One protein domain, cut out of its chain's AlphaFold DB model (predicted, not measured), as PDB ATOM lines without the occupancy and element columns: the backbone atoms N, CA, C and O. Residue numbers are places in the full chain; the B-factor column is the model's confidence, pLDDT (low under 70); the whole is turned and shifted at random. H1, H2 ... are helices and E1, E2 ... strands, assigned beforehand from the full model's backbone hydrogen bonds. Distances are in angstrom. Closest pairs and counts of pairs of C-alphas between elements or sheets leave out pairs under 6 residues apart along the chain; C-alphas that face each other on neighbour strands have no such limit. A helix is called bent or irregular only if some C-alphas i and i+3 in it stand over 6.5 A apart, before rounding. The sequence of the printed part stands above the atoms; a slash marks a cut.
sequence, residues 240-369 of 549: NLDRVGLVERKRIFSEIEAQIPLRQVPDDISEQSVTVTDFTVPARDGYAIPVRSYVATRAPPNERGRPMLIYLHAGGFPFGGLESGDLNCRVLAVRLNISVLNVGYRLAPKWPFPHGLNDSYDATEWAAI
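What this domain is: This is residues 240 to 369 of the 549 residues of the protein "AB hydrolase superfamily protein B1A11.02" of Aspergillus udagawae (UniProt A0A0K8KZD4). A strongly twisted sheet of four strands is the core, with H2 packed on one face and H3 on the other, while H1 lies away from this body beyond the long stretch 258 to 273. The printed part has 130 residues, with three named helices and four named strands in the order H1 E1 E2 E3 H2 E4 H3; the mixed sheet runs E1, E2, E4, E3. The class is mixed, helices and strands. The whole is only just compact, close to loose, with a radius of gyration of the C-alphas of 16.4 A, and spans 55 by 37 by 18 A.

How they stand to each other: H1, residues 246 to 257, is not on the sheet. E1, residues 274 to 282, and E2, residues 288 to 296, form an antiparallel hairpin; N 275 and O 295 are within hydrogen-bond range at 2.8 A. E3, residues 308 to 312, H2, residues 322 to 336, and E4, residues 339 to 343, make a strand-helix-strand unit, two parallel neighbour strands with a helix between, its crossover right-handed; N 311 and O 341 are 2.8 A apart. E4 is antiparallel to E2, with N 342 and O 292 at 2.8 A. H2 lies over E2 and E4, at a height over the sheet of 7.4 A; its closest C-alphas to E2 are Val 334 and Ala 296, 5.0 A. H3, residues 355 to 369, is on the opposite face, three layers in all; the closest C-alphas of H3 and E1 are Ala 363 and Val 281, 6.3 A. Every O i to N i+4 pair is within hydrogen-bond range in H1 and H3, and 8 of 11 in H2, which is irregular: C-alphas 324 and 327 are 7.9 A apart.

Where its parts are: H1 begins at C-alpha 246 (249.945, 208.893, 313.139). E1 measures 24.9 A, E2 25.3 A, H2 20.0 A. H3, 21.2 A, ends at C-alpha 369 (271.670, 226.084, 287.026).

The domain as a whole: The C-alphas farthest apart, those of Arg 243 and Glu 303, are 56.8 A apart. The printed part has no cut. The links H1 to E1, E2 to E3 and E4 to H3 are long. Residues 240 to 262 and 301 to 304 have pLDDT under 70.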
ATOM      1  N   ASN A 240     252.217 209.195 325.038       38.03
ATOM      2  CA  ASN A 240     253.093 208.187 324.502       38.03
ATOM      3  C   ASN A 240     252.705 208.035 323.033       38.03
ATOM      4  O   ASN A 240     251.616 207.519 322.765       38.03
ATOM      5  N   LEU A 241     253.496 208.620 322.120       39.31
ATOM      6  CA  LEU A 241     253.044 208.859 320.750       39.31
ATOM      7  C   LEU A 241     252.578 207.514 320.183       39.31
ATOM      8  O   LEU A 241     251.568 207.437 319.490       39.31
ATOM      9  N   ASP A 242     253.189 206.430 320.652       41.69
ATOM     10  CA  ASP A 242     252.850 205.027 320.453       41.69
ATOM     11  C   ASP A 242     251.378 204.628 320.581       41.69
ATOM     12  O   ASP A 242     251.010 203.603 320.012       41.69
ATOM     13  N   ARG A 243     250.533 205.409 321.264       37.38
ATOM     14  CA  ARG A 243     249.102 205.125 321.471       37.38
ATOM     15  C   ARG A 243     248.139 205.979 320.641       37.38
ATOM     16  O   ARG A 243     246.949 205.675 320.638       37.38
ATOM     17  N   VAL A 244     248.612 206.996 319.917       40.41
ATOM     18  CA  VAL A 244     247.795 207.757 318.947       40.41
ATOM     19  C   VAL A 244     248.181 207.398 317.522       40.41
ATOM     20  O   VAL A 244     249.362 207.318 317.176       40.41
ATOM     21  N   GLY A 245     247.158 207.225 316.681       43.44
ATOM     22  CA  GLY A 245     247.324 207.084 315.241       43.44
ATOM     23  C   GLY A 245     248.111 208.260 314.660       43.44
ATOM     24  O   GLY A 245     247.996 209.404 315.094       43.44
ATOM     25  N   LEU A 246     248.931 207.977 313.660       45.53
ATOM     26  CA  LEU A 246     249.945 208.893 313.139       45.53
ATOM     27  C   LEU A 246     249.417 210.227 312.571       45.53
ATOM     28  O   LEU A 246     250.122 211.232 312.615       45.53
ATOM     29  N   VAL A 247     248.171 210.268 312.091       47.91
ATOM     30  CA  VAL A 247     247.503 211.512 311.658       47.91
ATOM     31  C   VAL A 247     247.280 212.457 312.838       47.91
ATOM     32  O   VAL A 247     247.512 213.659 312.726       47.91
ATOM     33  N   GLU A 248     246.898 211.900 313.985       49.75
ATOM     34  CA  GLU A 248     246.669 212.663 315.206       49.75
ATOM     35  C   GLU A 248     247.990 213.152 315.798       49.75
ATOM     36  O   GLU A 248     248.086 214.292 316.236       49.75
ATOM     37  N   ARG A 249     249.064 212.360 315.684       51.84
ATOM     38  CA  ARG A 249     250.414 212.841 316.007       51.84
ATOM     39  C   ARG A 249     250.837 213.998 315.123       51.84
ATOM     40  O   ARG A 249     251.423 214.938 315.636       51.84
ATOM     41  N   LYS A 250     250.554 213.945 313.815       50.38
ATOM     42  CA  LYS A 250     250.874 215.050 312.905       50.38
ATOM     43  C   LYS A 250     250.181 216.338 313.324       50.38
ATOM     44  O   LYS A 250     250.837 217.369 313.420       50.38
ATOM     45  N   ARG A 251     248.890 216.249 313.643       55.00
ATOM     46  CA  ARG A 251     248.108 217.364 314.184       55.00
ATOM     47  C   ARG A 251     248.711 217.892 315.491       55.00
ATOM     48  O   ARG A 251     248.998 219.079 315.573       55.00
ATOM     49  N   ILE A 252     248.981 217.010 316.454       50.94
ATOM     50  CA  ILE A 252     249.558 217.358 317.762       50.94
ATOM     51  C   ILE A 252     250.942 217.996 317.613       50.94
ATOM     52  O   ILE A 252     251.196 219.025 318.220       50.94
ATOM     53  N   PHE A 253     251.833 217.444 316.789       50.28
ATOM     54  CA  PHE A 253     253.156 218.024 316.547       50.28
ATOM     55  C   PHE A 253     253.069 219.392 315.887       50.28
ATOM     56  O   PHE A 253     253.775 220.294 316.313       50.28
ATOM     57  N   SER A 254     252.204 219.573 314.885       50.34
ATOM     58  CA  SER A 254     251.995 220.887 314.271       50.34
ATOM     59  C   SER A 254     251.409 221.898 315.264       50.34
ATOM     60  O   SER A 254     251.801 223.062 315.250       50.34
ATOM     61  N   GLU A 255     250.522 221.464 316.162       51.50
ATOM     62  CA  GLU A 255     249.980 222.293 317.247       51.50
ATOM     63  C   GLU A 255     251.029 222.625 318.314       51.50
ATOM     64  O   GLU A 255     251.059 223.753 318.800       51.50
ATOM     65  N   ILE A 256     251.912 221.680 318.648       46.53
ATOM     66  CA  ILE A 256     253.037 221.887 319.566       46.53
ATOM     67  C   ILE A 256     254.071 222.822 318.935       46.53
ATOM     68  O   ILE A 256     254.470 223.785 319.579       46.53
ATOM     69  N   GLU A 257     254.483 222.598 317.683       49.88
ATOM     70  CA  GLU A 257     255.431 223.467 316.969       49.88
ATOM     71  C   GLU A 257     254.915 224.904 316.871       49.88
ATOM     72  O   GLU A 257     255.686 225.835 317.083       49.88
ATOM     73  N   ALA A 258     253.612 225.095 316.642       50.97
ATOM     74  CA  ALA A 258     252.991 226.418 316.641       50.97
ATOM     75  C   ALA A 258     252.996 227.107 318.023       50.97
ATOM     76  O   ALA A 258     252.837 228.324 318.099       50.97
ATOM     77  N   GLN A 259     253.159 226.343 319.109       44.97
ATOM     78  CA  GLN A 259     253.190 226.837 320.490       44.97
ATOM     79  C   GLN A 259     254.606 226.971 321.067       44.97
ATOM     80  O   GLN A 259     254.770 227.623 322.101       44.97
ATOM     81  N   ILE A 260     255.629 226.377 320.438       50.56
ATOM     82  CA  ILE A 260     257.023 226.565 320.855       50.56
ATOM     83  C   ILE A 260     257.374 228.042 320.630       50.56
ATOM     84  O   ILE A 260     257.226 228.533 319.509       50.56
ATOM     85  N   PRO A 261     257.844 228.771 321.664       52.12
ATOM     86  CA  PRO A 261     258.262 230.152 321.495       52.12
ATOM     87  C   PRO A 261     259.293 230.234 320.374       52.12
ATOM     88  O   PRO A 261     260.302 229.526 320.397       52.12
ATOM     89  N   LEU A 262     259.035 231.086 319.383       63.72
ATOM     90  CA  LEU A 262     260.009 231.331 318.331       63.72
ATOM     91  C   LEU A 262     261.272 231.899 318.974       63.72
ATOM     92  O   LEU A 262     261.211 232.784 319.833       63.72
ATOM     93  N   ARG A 263     262.426 231.374 318.560       71.25
ATOM     94  CA  ARG A 263     263.710 231.945 318.957       71.25
ATOM     95  C   ARG A 263     263.705 233.413 318.536       71.25
ATOM     96  O   ARG A 263     263.310 233.733 317.416       71.25
ATOM     97  N   GLN A 264     264.082 234.296 319.458       72.75
ATOM     98  CA  GLN A 264     264.118 235.721 319.159       72.75
ATOM     99  C   GLN A 264     265.083 235.965 318.003       72.75
ATOM    100  O   GLN A 264     266.162 235.371 317.943       72.75
ATOM    101  N   VAL A 265     264.656 236.816 317.074       76.88
ATOM    102  CA  VAL A 265     265.519 237.285 315.997       76.88
ATOM    103  C   VAL A 265     266.667 238.057 316.654       76.88
ATOM    104  O   VAL A 265     266.381 238.968 317.428       76.88
ATOM    105  N   PRO A 266     267.939 237.692 316.409       82.56
ATOM    106  CA  PRO A 266     269.065 238.443 316.947       82.56
ATOM    107  C   PRO A 266     269.023 239.914 316.513       82.56
ATOM    108  O   PRO A 266     268.649 240.200 315.377       82.56
ATOM    109  N   ASP A 267     269.446 240.833 317.384       82.19
ATOM    110  CA  ASP A 267     269.370 242.287 317.140       82.19
ATOM    111  C   ASP A 267     270.124 242.742 315.875       82.19
ATOM    112  O   ASP A 267     269.796 243.768 315.278       82.19
ATOM    113  N   ASP A 268     271.134 241.977 315.444       79.25
ATOM    114  CA  ASP A 268     271.898 242.231 314.222       79.25
ATOM    115  C   ASP A 268     271.140 241.873 312.929       79.25
ATOM    116  O   ASP A 268     271.588 242.223 311.835       79.25
ATOM    117  N   ILE A 269     269.981 241.216 313.037       85.88
ATOM    118  CA  ILE A 269     269.153 240.776 311.913       85.88
ATOM    119  C   ILE A 269     267.873 241.612 311.858       85.88
ATOM    120  O   ILE A 269     266.933 241.413 312.622       85.88
ATOM    121  N   SER A 270     267.803 242.528 310.894       85.12
ATOM    122  CA  SER A 270     266.600 243.324 310.621       85.12
ATOM    123  C   SER A 270     265.943 242.925 309.300       85.12
ATOM    124  O   SER A 270     266.591 242.355 308.420       85.12
ATOM    125  N   GLU A 271     264.675 243.287 309.093       81.81
ATOM    126  CA  GLU A 271     263.996 243.065 307.803       81.81
ATOM    127  C   GLU A 271     264.708 243.744 306.618       81.81
ATOM    128  O   GLU A 271     264.585 243.298 305.484       81.81
ATOM    129  N   GLN A 272     265.499 244.791 306.869       86.62
ATOM    130  CA  GLN A 272     266.268 245.505 305.843       86.62
ATOM    131  C   GLN A 272     267.617 244.837 305.527       86.62
ATOM    132  O   GLN A 272     268.265 245.172 304.533       86.62
ATOM    133  N   SER A 273     268.069 243.906 306.370       90.06
ATOM    134  CA  SER A 273     269.358 243.222 306.209       90.06
ATOM    135  C   SER A 273     269.309 242.063 305.206       90.06
ATOM    136  O   SER A 273     270.350 241.635 304.704       90.06
ATOM    137  N   VAL A 274     268.108 241.581 304.867       92.94
ATOM    138  CA  VAL A 274     267.898 240.407 304.016       92.94
ATOM    139  C   VAL A 274     266.688 240.590 303.105       92.94
ATOM    140  O   VAL A 274     265.589 240.904 303.551       92.94
ATOM    141  N   THR A 275     266.876 240.355 301.811       93.88
ATOM    142  CA  THR A 275     265.779 240.218 300.853       93.88
ATOM    143  C   THR A 275     265.246 238.795 300.915       93.88
ATOM    144  O   THR A 275     266.010 237.842 300.748       93.88
ATOM    145  N   VAL A 276     263.940 238.661 301.155       94.75
ATOM    146  CA  VAL A 276     263.236 237.376 301.189       94.75
ATOM    147  C   VAL A 276     262.271 237.303 300.016       94.75
ATOM    148  O   VAL A 276     261.522 238.249 299.773       94.75
ATOM    149  N   THR A 277     262.311 236.220 299.247       95.75
ATOM    150  CA  THR A 277     261.452 236.067 298.061       95.75
ATOM    151  C   THR A 277     260.953 234.638 297.920       95.75
ATOM    152  O   THR A 277     261.759 233.706 297.842       95.75
ATOM    153  N   ASP A 278     259.629 234.505 297.836       96.44
ATOM    154  CA  ASP A 278     258.918 233.242 297.635       96.44
ATOM    155  C   ASP A 278     258.640 233.032 296.146       96.44
ATOM    156  O   ASP A 278     258.170 233.935 295.450       96.44
ATOM    157  N   PHE A 279     258.929 231.831 295.654       97.06
ATOM    158  CA  PHE A 279     258.635 231.415 294.284       97.06
ATOM    159  C   PHE A 279     258.508 229.888 294.212       97.06
ATOM    160  O   PHE A 279     258.458 229.207 295.237       97.06
ATOM    161  N   THR A 280     258.405 229.339 293.000       97.69
ATOM    162  CA  THR A 280     258.317 227.888 292.806       97.69
ATOM    163  C   THR A 280     259.370 227.369 291.839       97.69
ATOM    164  O   THR A 280     259.755 228.064 290.899       97.69
ATOM    165  N   VAL A 281     259.811 226.135 292.075       96.25
ATOM    166  CA  VAL A 281     260.716 225.374 291.206       96.25
ATOM    167  C   VAL A 281     259.960 224.173 290.636       96.25
ATOM    168  O   VAL A 281     259.249 223.503 291.387       96.25
ATOM    169  N   PRO A 282     260.072 223.872 289.332       96.44
ATOM    170  CA  PRO A 282     259.440 222.685 288.769       96.44
ATOM    171  C   PRO A 282     260.126 221.404 289.267       96.44
ATOM    172  O   PRO A 282     261.321 221.214 289.060       96.44
ATOM    173  N   ALA A 283     259.355 220.507 289.875       95.94
ATOM    174  CA  ALA A 283     259.751 219.125 290.115       95.94
ATOM    175  C   ALA A 283     259.719 218.315 288.811       95.94
ATOM    176  O   ALA A 283     258.996 218.641 287.863       95.94
ATOM    177  N   ARG A 284     260.417 217.177 288.799       94.31
ATOM    178  CA  ARG A 284     260.443 216.214 287.683       94.31
ATOM    179  C   ARG A 284     259.073 215.660 287.278       94.31
ATOM    180  O   ARG A 284     258.920 215.169 286.166       94.31
ATOM    181  N   ASP A 285     258.090 215.700 288.177       95.19
ATOM    182  CA  ASP A 285     256.708 215.267 287.939       95.19
ATOM    183  C   ASP A 285     255.747 216.437 287.657       95.19
ATOM    184  O   ASP A 285     254.533 216.249 287.588       95.19
ATOM    185  N   GLY A 286     256.284 217.649 287.481       95.56
ATOM    186  CA  GLY A 286     255.520 218.864 287.207       95.56
ATOM    187  C   GLY A 286     254.940 219.544 288.449       95.56
ATOM    188  O   GLY A 286     254.267 220.567 288.307       95.56
ATOM    189  N   TYR A 287     255.186 219.029 289.659       97.12
ATOM    190  CA  TYR A 287     254.809 219.729 290.886       97.12
ATOM    191  C   TYR A 287     255.581 221.052 291.025       97.12
ATOM    192  O   TYR A 287     256.788 221.106 290.816       97.12
ATOM    193  N   ALA A 288     254.890 222.131 291.393       97.88
ATOM    194  CA  ALA A 288     255.516 223.422 291.658       97.88
ATOM    195  C   ALA A 288     256.011 223.461 293.113       97.88
ATOM    196  O   ALA A 288     255.242 223.768 294.025       97.88
ATOM    197  N   ILE A 289     257.283 223.116 293.331       98.19
ATOM    198  CA  ILE A 289     257.911 223.062 294.656       98.19
ATOM    199  C   ILE A 289     257.987 224.486 295.214       98.19
ATOM    200  O   ILE A 289     258.676 225.313 294.614       98.19
ATOM    201  N   PRO A 290     257.327 224.804 296.339       97.69
ATOM    202  CA  PRO A 290     257.469 226.110 296.963       97.69
ATOM    203  C   PRO A 290     258.876 226.256 297.547       97.69
ATOM    204  O   PRO A 290     259.356 225.394 298.285       97.69
ATOM    205  N   VAL A 291     259.534 227.367 297.234       97.12
ATOM    206  CA  VAL A 291     260.856 227.705 297.761       97.12
ATOM    207  C   VAL A 291     260.871 229.148 298.250       97.12
ATOM    208  O   VAL A 291     260.167 230.008 297.715       97.12
ATOM    209  N   ARG A 292     261.702 229.415 299.257       96.75
ATOM    210  CA  ARG A 292     261.957 230.763 299.772       96.75
ATOM    211  C   ARG A 292     263.445 231.046 299.723       96.75
ATOM    212  O   ARG A 292     264.255 230.273 300.232       96.75
ATOM    213  N   SER A 293     263.801 232.158 299.103       95.81
ATOM    214  CA  SER A 293     265.179 232.630 299.031       95.81
ATOM    215  C   SER A 293     265.466 233.701 300.068       95.81
ATOM    216  O   SER A 293     264.587 234.497 300.393       95.81
ATOM    217  N   TYR A 294     266.706 233.728 300.548       94.44
ATOM    218  CA  TYR A 294     267.222 234.724 301.481       94.44
ATOM    219  C   TYR A 294     268.567 235.212 300.962       94.44
ATOM    220  O   TYR A 294     269.507 234.426 300.825       94.44
ATOM    221  N   VAL A 295     268.656 236.503 300.666       92.81
ATOM    222  CA  VAL A 295     269.872 237.128 300.140       92.81
ATOM    223  C   VAL A 295     270.180 238.358 300.976       92.81
ATOM    224  O   VAL A 295     269.352 239.260 301.085       92.81
ATOM    225  N   ALA A 296     271.365 238.407 301.583       91.50
ATOM    226  CA  ALA A 296     271.790 239.584 302.332       91.50
ATOM    227  C   ALA A 296     271.821 240.828 301.429       91.50
ATOM    228  O   ALA A 296     272.315 240.777 300.301       91.50
ATOM    229  N   THR A 297     271.340 241.966 301.929       88.25
ATOM    230  CA  THR A 297     271.343 243.227 301.164       88.25
ATOM    231  C   THR A 297     272.750 243.799 300.999       88.25
ATOM    232  O   THR A 297     273.052 244.464 300.007       88.25
ATOM    233  N   ARG A 298     273.654 243.484 301.930       84.38
ATOM    234  CA  ARG A 298     275.082 243.804 301.834       84.38
ATOM    235  C   ARG A 298     275.726 243.052 300.667       84.38
ATOM    236  O   ARG A 298     275.647 241.830 300.618       84.38
ATOM    237  N   ALA A 299     276.421 243.759 299.777       77.62
ATOM    238  CA  ALA A 299     277.148 243.155 298.655       77.62
ATOM    239  C   ALA A 299     278.231 242.144 299.113       77.62
ATOM    240  O   ALA A 299     278.796 242.305 300.205       77.62
ATOM    241  N   PRO A 300     278.539 241.104 298.312       75.06
ATOM    242  CA  PRO A 300     279.664 240.213 298.587       75.06
ATOM    243  C   PRO A 300     280.988 241.000 298.610       75.06
ATOM    244  O   PRO A 300     281.135 241.978 297.878       75.06
ATOM    245  N   PRO A 301     281.965 240.599 299.442       67.06
ATOM    246  CA  PRO A 301     283.262 241.274 299.514       67.06
ATOM    247  C   PRO A 301     284.130 241.097 298.254       67.06
ATOM    248  O   PRO A 301     285.160 241.755 298.138       67.06
ATOM    249  N   ASN A 302     283.741 240.232 297.314       65.19
ATOM    250  CA  ASN A 302     284.441 239.956 296.061       65.19
ATOM    251  C   ASN A 302     283.461 239.872 294.870       65.19
ATOM    252  O   ASN A 302     282.262 239.664 295.038       65.19
ATOM    253  N   GLU A 303     283.981 240.006 293.646       59.94
ATOM    254  CA  GLU A 303     283.180 240.002 292.404       59.94
ATOM    255  C   GLU A 303     282.639 238.612 292.007       59.94
ATOM    256  O   GLU A 303     281.907 238.494 291.031       59.94
ATOM    257  N   ARG A 304     282.977 237.541 292.741       64.31
ATOM    258  CA  ARG A 304     282.646 236.150 292.365       64.31
ATOM    259  C   ARG A 304     281.217 235.704 292.715       64.31
ATOM    260  O   ARG A 304     280.867 234.567 292.405       64.31
ATOM    261  N   GLY A 305     280.403 236.564 293.330       72.56
ATOM    262  CA  GLY A 305     279.076 236.206 293.852       72.56
ATOM    263  C   GLY A 305     279.133 235.557 295.242       72.56
ATOM    264  O   GLY A 305     280.206 235.359 295.808       72.56
ATOM    265  N   ARG A 306     277.964 235.274 295.834       82.88
ATOM    266  CA  ARG A 306     277.852 234.684 297.184       82.88
ATOM    267  C   ARG A 306     277.855 233.152 297.140       82.88
ATOM    268  O   ARG A 306     277.189 232.601 296.271       82.88
ATOM    269  N   PRO A 307     278.482 232.435 298.092       85.81
ATOM    270  CA  PRO A 307     278.197 231.013 298.276       85.81
ATOM    271  C   PRO A 307     276.693 230.780 298.470       85.81
ATOM    272  O   PRO A 307     276.010 231.638 299.031       85.81
ATOM    273  N   MET A 308     276.185 229.618 298.051       88.06
ATOM    274  CA  MET A 308     274.788 229.248 298.283       88.06
ATOM    275  C   MET A 308     274.637 227.996 299.141       88.06
ATOM    276  O   MET A 308     275.280 226.975 298.891       88.06
ATOM    277  N   LEU A 309     273.717 228.083 300.101       92.25
ATOM    278  CA  LEU A 309     273.217 226.977 300.906       92.25
ATOM    279  C   LEU A 309     271.821 226.561 300.422       92.25
ATOM    280  O   LEU A 309     270.895 227.373 300.427       92.25
ATOM    281  N   ILE A 310     271.652 225.287 300.066       93.94
ATOM    282  CA  ILE A 310     270.318 224.687 299.942       93.94
ATOM    283  C   ILE A 310     269.910 224.209 301.330       93.94
ATOM    284  O   ILE A 310     270.562 223.340 301.913       93.94
ATOM    285  N   TYR A 311     268.861 224.810 301.877       94.31
ATOM    286  CA  TYR A 311     268.369 224.504 303.210       94.31
ATOM    287  C   TYR A 311     267.190 223.539 303.109       94.31
ATOM    288  O   TYR A 311     266.113 223.889 302.623       94.31
ATOM    289  N   LEU A 312     267.409 222.315 303.582       92.38
ATOM    290  CA  LEU A 312     266.376 221.296 303.719       92.38
ATOM    291  C   LEU A 312     265.950 221.269 305.184       92.38
ATOM    292  O   LEU A 312     266.757 220.968 306.066       92.38
ATOM    293  N   HIS A 313     264.700 221.633 305.459       87.12
ATOM    294  CA  HIS A 313     264.226 221.702 306.834       87.12
ATOM    295  C   HIS A 313     264.178 220.312 307.490       87.12
ATOM    296  O   HIS A 313     263.948 219.294 306.833       87.12
ATOM    297  N   ALA A 314     264.370 220.283 308.809       84.19
ATOM    298  CA  ALA A 314     264.203 219.077 309.615       84.19
ATOM    299  C   ALA A 314     262.717 218.687 309.738       84.19
ATOM    300  O   ALA A 314     261.831 219.422 309.305       84.19
ATOM    301  N   GLY A 315     262.449 217.541 310.368       78.06
ATOM    302  CA  GLY A 315     261.083 217.041 310.570       78.06
ATOM    303  C   GLY A 315     260.832 215.643 310.013       78.06
ATOM    304  O   GLY A 315     259.684 215.246 309.847       78.06
ATOM    305  N   GLY A 316     261.891 214.896 309.688       80.50
ATOM    306  CA  GLY A 316     261.810 213.468 309.376       80.50
ATOM    307  C   GLY A 316     260.946 213.097 308.169       80.50
ATOM    308  O   GLY A 316     260.622 211.925 308.057       80.50
ATOM    309  N   PHE A 317     260.586 214.058 307.302       83.38
ATOM    310  CA  PHE A 317     259.661 213.984 306.151       83.38
ATOM    311  C   PHE A 317     258.144 214.125 306.409       83.38
ATOM    312  O   PHE A 317     257.441 214.510 305.471       83.38
ATOM    313  N   PRO A 318     257.583 213.863 307.604       79.62
ATOM    314  CA  PRO A 318     256.203 214.260 307.905       79.62
ATOM    315  C   PRO A 318     256.003 215.711 308.365       79.62
ATOM    316  O   PRO A 318     254.878 216.210 308.242       79.62
ATOM    317  N   PHE A 319     257.038 216.365 308.902       78.94
ATOM    318  CA  PHE A 319     256.937 217.645 309.621       78.94
ATOM    319  C   PHE A 319     257.770 218.768 308.990       78.94
ATOM    320  O   PHE A 319     258.673 218.506 308.196       78.94
ATOM    321  N   GLY A 320     257.488 220.009 309.398       79.56
ATOM    322  CA  GLY A 320     258.215 221.208 308.985       79.56
ATOM    323  C   GLY A 320     257.663 221.892 307.731       79.56
ATOM    324  O   GLY A 320     256.544 221.641 307.283       79.56
ATOM    325  N   GLY A 321     258.455 222.818 307.200       84.69
ATOM    326  CA  GLY A 321     258.137 223.624 306.025       84.69
ATOM    327  C   GLY A 321     259.009 224.875 305.962       84.69
ATOM    328  O   GLY A 321     259.932 225.036 306.765       84.69
ATOM    329  N   LEU A 322     258.688 225.796 305.050       86.31
ATOM    330  CA  LEU A 322     259.473 227.023 304.856       86.31
ATOM    331  C   LEU A 322     259.601 227.852 306.145       86.31
ATOM    332  O   LEU A 322     260.692 228.314 306.467       86.31
ATOM    333  N   GLU A 323     258.535 227.944 306.942       83.56
ATOM    334  CA  GLU A 323     258.548 228.730 308.184       83.56
ATOM    335  C   GLU A 323     259.455 228.132 309.272       83.56
ATOM    336  O   GLU A 323     260.079 228.861 310.037       83.56
ATOM    337  N   SER A 324     259.608 226.803 309.312       74.38
ATOM    338  CA  SER A 324     260.386 226.117 310.360       74.38
ATOM    339  C   SER A 324     261.887 226.435 310.332       74.38
ATOM    340  O   SER A 324     262.574 226.311 311.344       74.38
ATOM    341  N   GLY A 325     262.404 226.849 309.171       78.56
ATOM    342  CA  GLY A 325     263.803 227.221 308.966       78.56
ATOM    343  C   GLY A 325     264.038 228.719 308.795       78.56
ATOM    344  O   GLY A 325     265.188 229.110 308.594       78.56
ATOM    345  N   ASP A 326     262.992 229.554 308.851       87.00
ATOM    346  CA  ASP A 326     263.045 230.940 308.368       87.00
ATOM    347  C   ASP A 326     264.100 231.781 309.093       87.00
ATOM    348  O   ASP A 326     264.978 232.368 308.457       87.00
ATOM    349  N   LEU A 327     264.095 231.744 310.428       88.56
ATOM    350  CA  LEU A 327     265.083 232.451 311.243       88.56
ATOM    351  C   LEU A 327     266.518 232.014 310.922       88.56
ATOM    352  O   LEU A 327     267.390 232.859 310.730       88.56
ATOM    353  N   ASN A 328     266.762 230.703 310.840       89.38
ATOM    354  CA  ASN A 328     268.094 230.172 310.555       89.38
ATOM    355  C   ASN A 328     268.577 230.646 309.182       89.38
ATOM    356  O   ASN A 328     269.720 231.075 309.049       89.38
ATOM    357  N   CYS A 329     267.699 230.624 308.177       93.19
ATOM    358  CA  CYS A 329     268.030 231.072 306.829       93.19
ATOM    359  C   CYS A 329     268.373 232.567 306.791       93.19
ATOM    360  O   CYS A 329     269.364 232.939 306.164       93.19
ATOM    361  N   ARG A 330     267.619 233.418 307.505       94.19
ATOM    362  CA  ARG A 330     267.921 234.857 307.628       94.19
ATOM    363  C   ARG A 330     269.275 235.101 308.284       94.19
ATOM    364  O   ARG A 330     270.096 235.835 307.739       94.19
ATOM    365  N   VAL A 331     269.511 234.468 309.433       94.00
ATOM    366  CA  VAL A 331     270.747 234.630 310.210       94.00
ATOM    367  C   VAL A 331     271.954 234.182 309.391       94.00
ATOM    368  O   VAL A 331     272.937 234.915 309.297       94.00
ATOM    369  N   LEU A 332     271.866 233.011 308.755       93.56
ATOM    370  CA  LEU A 332     272.930 232.477 307.910       93.56
ATOM    371  C   LEU A 332     273.202 233.382 306.709       93.56
ATOM    372  O   LEU A 332     274.360 233.719 306.467       93.56
ATOM    373  N   ALA A 333     272.155 233.822 306.002       93.06
ATOM    374  CA  ALA A 333     272.302 234.713 304.856       93.06
ATOM    375  C   ALA A 333     273.050 235.997 305.236       93.06
ATOM    376  O   ALA A 333     274.010 236.367 304.565       93.06
ATOM    377  N   VAL A 334     272.662 236.647 306.338       93.38
ATOM    378  CA  VAL A 334     273.240 237.928 306.771       93.38
ATOM    379  C   VAL A 334     274.638 237.763 307.360       93.38
ATOM    380  O   VAL A 334     275.573 238.414 306.889       93.38
ATOM    381  N   ARG A 335     274.812 236.900 308.371       92.50
ATOM    382  CA  ARG A 335     276.081 236.793 309.114       92.50
ATOM    383  C   ARG A 335     277.211 236.211 308.272       92.50
ATOM    384  O   ARG A 335     278.362 236.598 308.463       92.50
ATOM    385  N   LEU A 336     276.893 235.317 307.334       90.62
ATOM    386  CA  LEU A 336     277.881 234.711 306.437       90.62
ATOM    387  C   LEU A 336     277.920 235.368 305.053       90.62
ATOM    388  O   LEU A 336     278.788 235.032 304.252       90.62
ATOM    389  N   ASN A 337     277.012 236.311 304.773       90.50
ATOM    390  CA  ASN A 337     276.838 236.932 303.459       90.50
ATOM    391  C   ASN A 337     276.706 235.887 302.333       90.50
ATOM    392  O   ASN A 337     277.366 235.976 301.294       90.50
ATOM    393  N   ILE A 338     275.865 234.878 302.573       90.25
ATOM    394  CA  ILE A 338     275.549 233.796 301.632       90.25
ATOM    395  C   ILE A 338     274.117 233.936 301.115       90.25
ATOM    396  O   ILE A 338     273.286 234.610 301.723       90.25
ATOM    397  N   SER A 339     273.818 233.270 300.006       92.31
ATOM    398  CA  SER A 339     272.438 233.082 299.558       92.31
ATOM    399  C   SER A 339     271.897 231.766 300.110       92.31
ATOM    400  O   SER A 339     272.593 230.752 300.107       92.31
ATOM    401  N   VAL A 340     270.656 231.755 300.586       93.94
ATOM    402  CA  VAL A 340     270.013 230.539 301.105       93.94
ATOM    403  C   VAL A 340     268.753 230.257 300.301       93.94
ATOM    404  O   VAL A 340     267.926 231.152 300.137       93.94
ATOM    405  N   LEU A 341     268.599 229.025 299.812       95.44
ATOM    406  CA  LEU A 341     267.368 228.539 299.189       95.44
ATOM    407  C   LEU A 341     266.723 227.498 300.107       95.44
ATOM    408  O   LEU A 341     267.202 226.371 300.210       95.44
ATOM    409  N   ASN A 342     265.655 227.889 300.793       95.44
ATOM    410  CA  ASN A 342     264.866 227.024 301.665       95.44
ATOM    411  C   ASN A 342     263.814 226.282 300.838       95.44
ATOM    412  O   ASN A 342     263.042 226.909 300.106       95.44
ATOM    413  N   VAL A 343     263.806 224.953 300.930       96.25
ATOM    414  CA  VAL A 343     263.000 224.082 300.066       96.25
ATOM    415  C   VAL A 343     261.811 223.522 300.838       96.25
ATOM    416  O   VAL A 343     261.980 222.744 301.776       96.25
ATOM    417  N   GLY A 344     260.597 223.876 300.416       95.12
ATOM    418  CA  GLY A 344     259.346 223.341 300.952       95.12
ATOM    419  C   GLY A 344     258.970 222.023 300.281       95.12
ATOM    420  O   GLY A 344     257.953 221.948 299.591       95.12
ATOM    421  N   TYR A 345     259.813 221.000 300.437       95.38
ATOM    422  CA  TYR A 345     259.606 219.690 299.821       95.38
ATOM    423  C   TYR A 345     258.310 219.019 300.310       95.38
ATOM    424  O   TYR A 345     257.818 219.261 301.415       95.38
ATOM    425  N   ARG A 346     257.731 218.142 299.482       95.56
ATOM    426  CA  ARG A 346     256.485 217.442 299.815       95.56
ATOM    427  C   ARG A 346     256.635 216.498 301.013       95.56
ATOM    428  O   ARG A 346     257.583 215.722 301.098       95.56
ATOM    429  N   LEU A 347     255.631 216.523 301.894       88.38
ATOM    430  CA  LEU A 347     255.633 215.787 303.161       88.38
ATOM    431  C   LEU A 347     254.711 214.562 303.171       88.38
ATOM    432  O   LEU A 347     253.583 214.590 302.660       88.38
ATOM    433  N   ALA A 348     255.148 213.525 303.879       82.75
ATOM    434  CA  ALA A 348     254.329 212.370 304.226       82.75
ATOM    435  C   ALA A 348     253.245 212.727 305.272       82.75
ATOM    436  O   ALA A 348     253.345 213.740 305.979       82.75
ATOM    437  N   PRO A 349     252.155 211.941 305.375       79.06
ATOM    438  CA  PRO A 349     251.808 210.782 304.539       79.06
ATOM    439  C   PRO A 349     251.192 211.141 303.183       79.06
ATOM    440  O   PRO A 349     251.012 210.265 302.346       79.06
ATOM    441  N   LYS A 350     250.847 212.416 302.952       84.94
ATOM    442  CA  LYS A 350     250.204 212.845 301.699       84.94
ATOM    443  C   LYS A 350     251.069 212.514 300.482       84.94
ATOM    444  O   LYS A 350     250.545 212.119 299.448       84.94
ATOM    445  N   TRP A 351     252.378 212.680 300.635       89.19
ATOM    446  CA  TRP A 351     253.371 212.378 299.620       89.19
ATOM    447  C   TRP A 351     254.428 211.446 300.223       89.19
ATOM    448  O   TRP A 351     255.357 211.928 300.875       89.19
ATOM    449  N   PRO A 352     254.275 210.120 300.077       90.06
ATOM    450  CA  PRO A 352     255.244 209.162 300.601       90.06
ATOM    451  C   PRO A 352     256.570 209.248 299.834       90.06
ATOM    452  O   PRO A 352     256.705 209.964 298.836       90.06
ATOM    453  N   PHE A 353     257.562 208.492 300.278       92.31
ATOM    454  CA  PHE A 353     258.800 208.266 299.558       92.31
ATOM    455  C   PHE A 353     258.519 207.875 298.091       92.31
ATOM    456  O   PHE A 353     257.611 207.082 297.834       92.31
ATOM    457  N   PRO A 354     259.274 208.400 297.107       94.69
ATOM    458  CA  PRO A 354     260.420 209.304 297.231       94.69
ATOM    459  C   PRO A 354     260.093 210.788 296.967       94.69
ATOM    460  O   PRO A 354     261.001 211.536 296.623       94.69
ATOM    461  N   HIS A 355     258.841 211.250 297.085       95.56
ATOM    462  CA  HIS A 355     258.450 212.597 296.622       95.56
ATOM    463  C   HIS A 355     259.276 213.730 297.255       95.56
ATOM    464  O   HIS A 355     259.922 214.476 296.529       95.56
ATOM    465  N   GLY A 356     259.331 213.826 298.590       92.94
ATOM    466  CA  GLY A 356     260.110 214.880 299.258       92.94
ATOM    467  C   GLY A 356     261.623 214.795 299.003       92.94
ATOM    468  O   GLY A 356     262.301 215.819 298.916       92.94
ATOM    469  N   LEU A 357     262.155 213.579 298.813       91.62
ATOM    470  CA  LEU A 357     263.557 213.368 298.438       91.62
ATOM    471  C   LEU A 357     263.825 213.884 297.016       91.62
ATOM    472  O   LEU A 357     264.807 214.590 296.789       91.62
ATOM    473  N   ASN A 358     262.943 213.554 296.069       94.62
ATOM    474  CA  ASN A 358     263.033 214.022 294.689       94.62
ATOM    475  C   ASN A 358     262.904 215.543 294.614       94.62
ATOM    476  O   ASN A 358     263.722 216.159 293.948       94.62
ATOM    477  N   ASP A 359     261.961 216.149 295.340       96.56
ATOM    478  CA  ASP A 359     261.805 217.609 295.377       96.56
ATOM    479  C   ASP A 359     263.073 218.300 295.894       96.56
ATOM    480  O   ASP A 359     263.521 219.295 295.332       96.56
ATOM    481  N   SER A 360     263.679 217.748 296.951       93.31
ATOM    482  CA  SER A 360     264.930 218.267 297.517       93.31
ATOM    483  C   SER A 360     266.068 218.240 296.492       93.31
ATOM    484  O   SER A 360     266.855 219.185 296.395       93.31
ATOM    485  N   TYR A 361     266.146 217.165 295.706       91.25
ATOM    486  CA  TYR A 361     267.142 217.025 294.649       91.25
ATOM    487  C   TYR A 361     266.843 217.924 293.441       91.25
ATOM    488  O   TYR A 361     267.737 218.621 292.974       91.25
ATOM    489  N   ASP A 362     265.592 217.984 292.982       94.25
ATOM    490  CA  ASP A 362     265.174 218.814 291.846       94.25
ATOM    491  C   ASP A 362     265.394 220.308 292.143       94.25
ATOM    492  O   ASP A 362     265.889 221.051 291.295       94.25
ATOM    493  N   ALA A 363     265.121 220.751 293.377       94.06
ATOM    494  CA  ALA A 363     265.419 222.112 293.823       94.06
ATOM    495  C   ALA A 363     266.926 222.406 293.863       94.06
ATOM    496  O   ALA A 363     267.354 223.508 293.515       94.06
ATOM    497  N   THR A 364     267.737 221.420 294.254       90.81
ATOM    498  CA  THR A 364     269.202 221.528 294.238       90.81
ATOM    499  C   THR A 364     269.726 221.654 292.807       90.81
ATOM    500  O   THR A 364     270.526 222.545 292.522       90.81
ATOM    501  N   GLU A 365     269.259 220.797 291.897       89.88
ATOM    502  CA  GLU A 365     269.648 220.818 290.485       89.88
ATOM    503  C   GLU A 365     269.241 222.138 289.824       89.88
ATOM    504  O   GLU A 365     270.051 222.791 289.161       89.88
ATOM    505  N   TRP A 366     268.019 222.604 290.095       92.31
ATOM    506  CA  TRP A 366     267.561 223.911 289.645       92.31
ATOM    507  C   TRP A 366     268.460 225.041 290.157       92.31
ATOM    508  O   TRP A 366     268.822 225.930 289.386       92.31
ATOM    509  N   ALA A 367     268.855 225.009 291.431       90.06
ATOM    510  CA  ALA A 367     269.692 226.042 292.032       90.06
ATOM    511  C   ALA A 367     271.121 226.063 291.469       90.06
ATOM    512  O   ALA A 367     271.699 227.141 291.320       90.06
ATOM    513  N   ALA A 368     271.680 224.901 291.113       84.12
ATOM    514  CA  ALA A 368     272.976 224.813 290.440       84.12
ATOM    515  C   ALA A 368     272.963 225.518 289.069       84.12
ATOM    516  O   ALA A 368     273.951 226.146 288.697       84.12
ATOM    517  N   ILE A 369     271.832 225.473 288.356       84.81
ATOM    518  CA  ILE A 369     271.670 226.084 287.026       84.81
ATOM    519  C   ILE A 369     271.268 227.567 287.113       84.81
ATOM    520  O   ILE A 369     271.751 228.386 286.336       84.81
TER     521      ILE A 369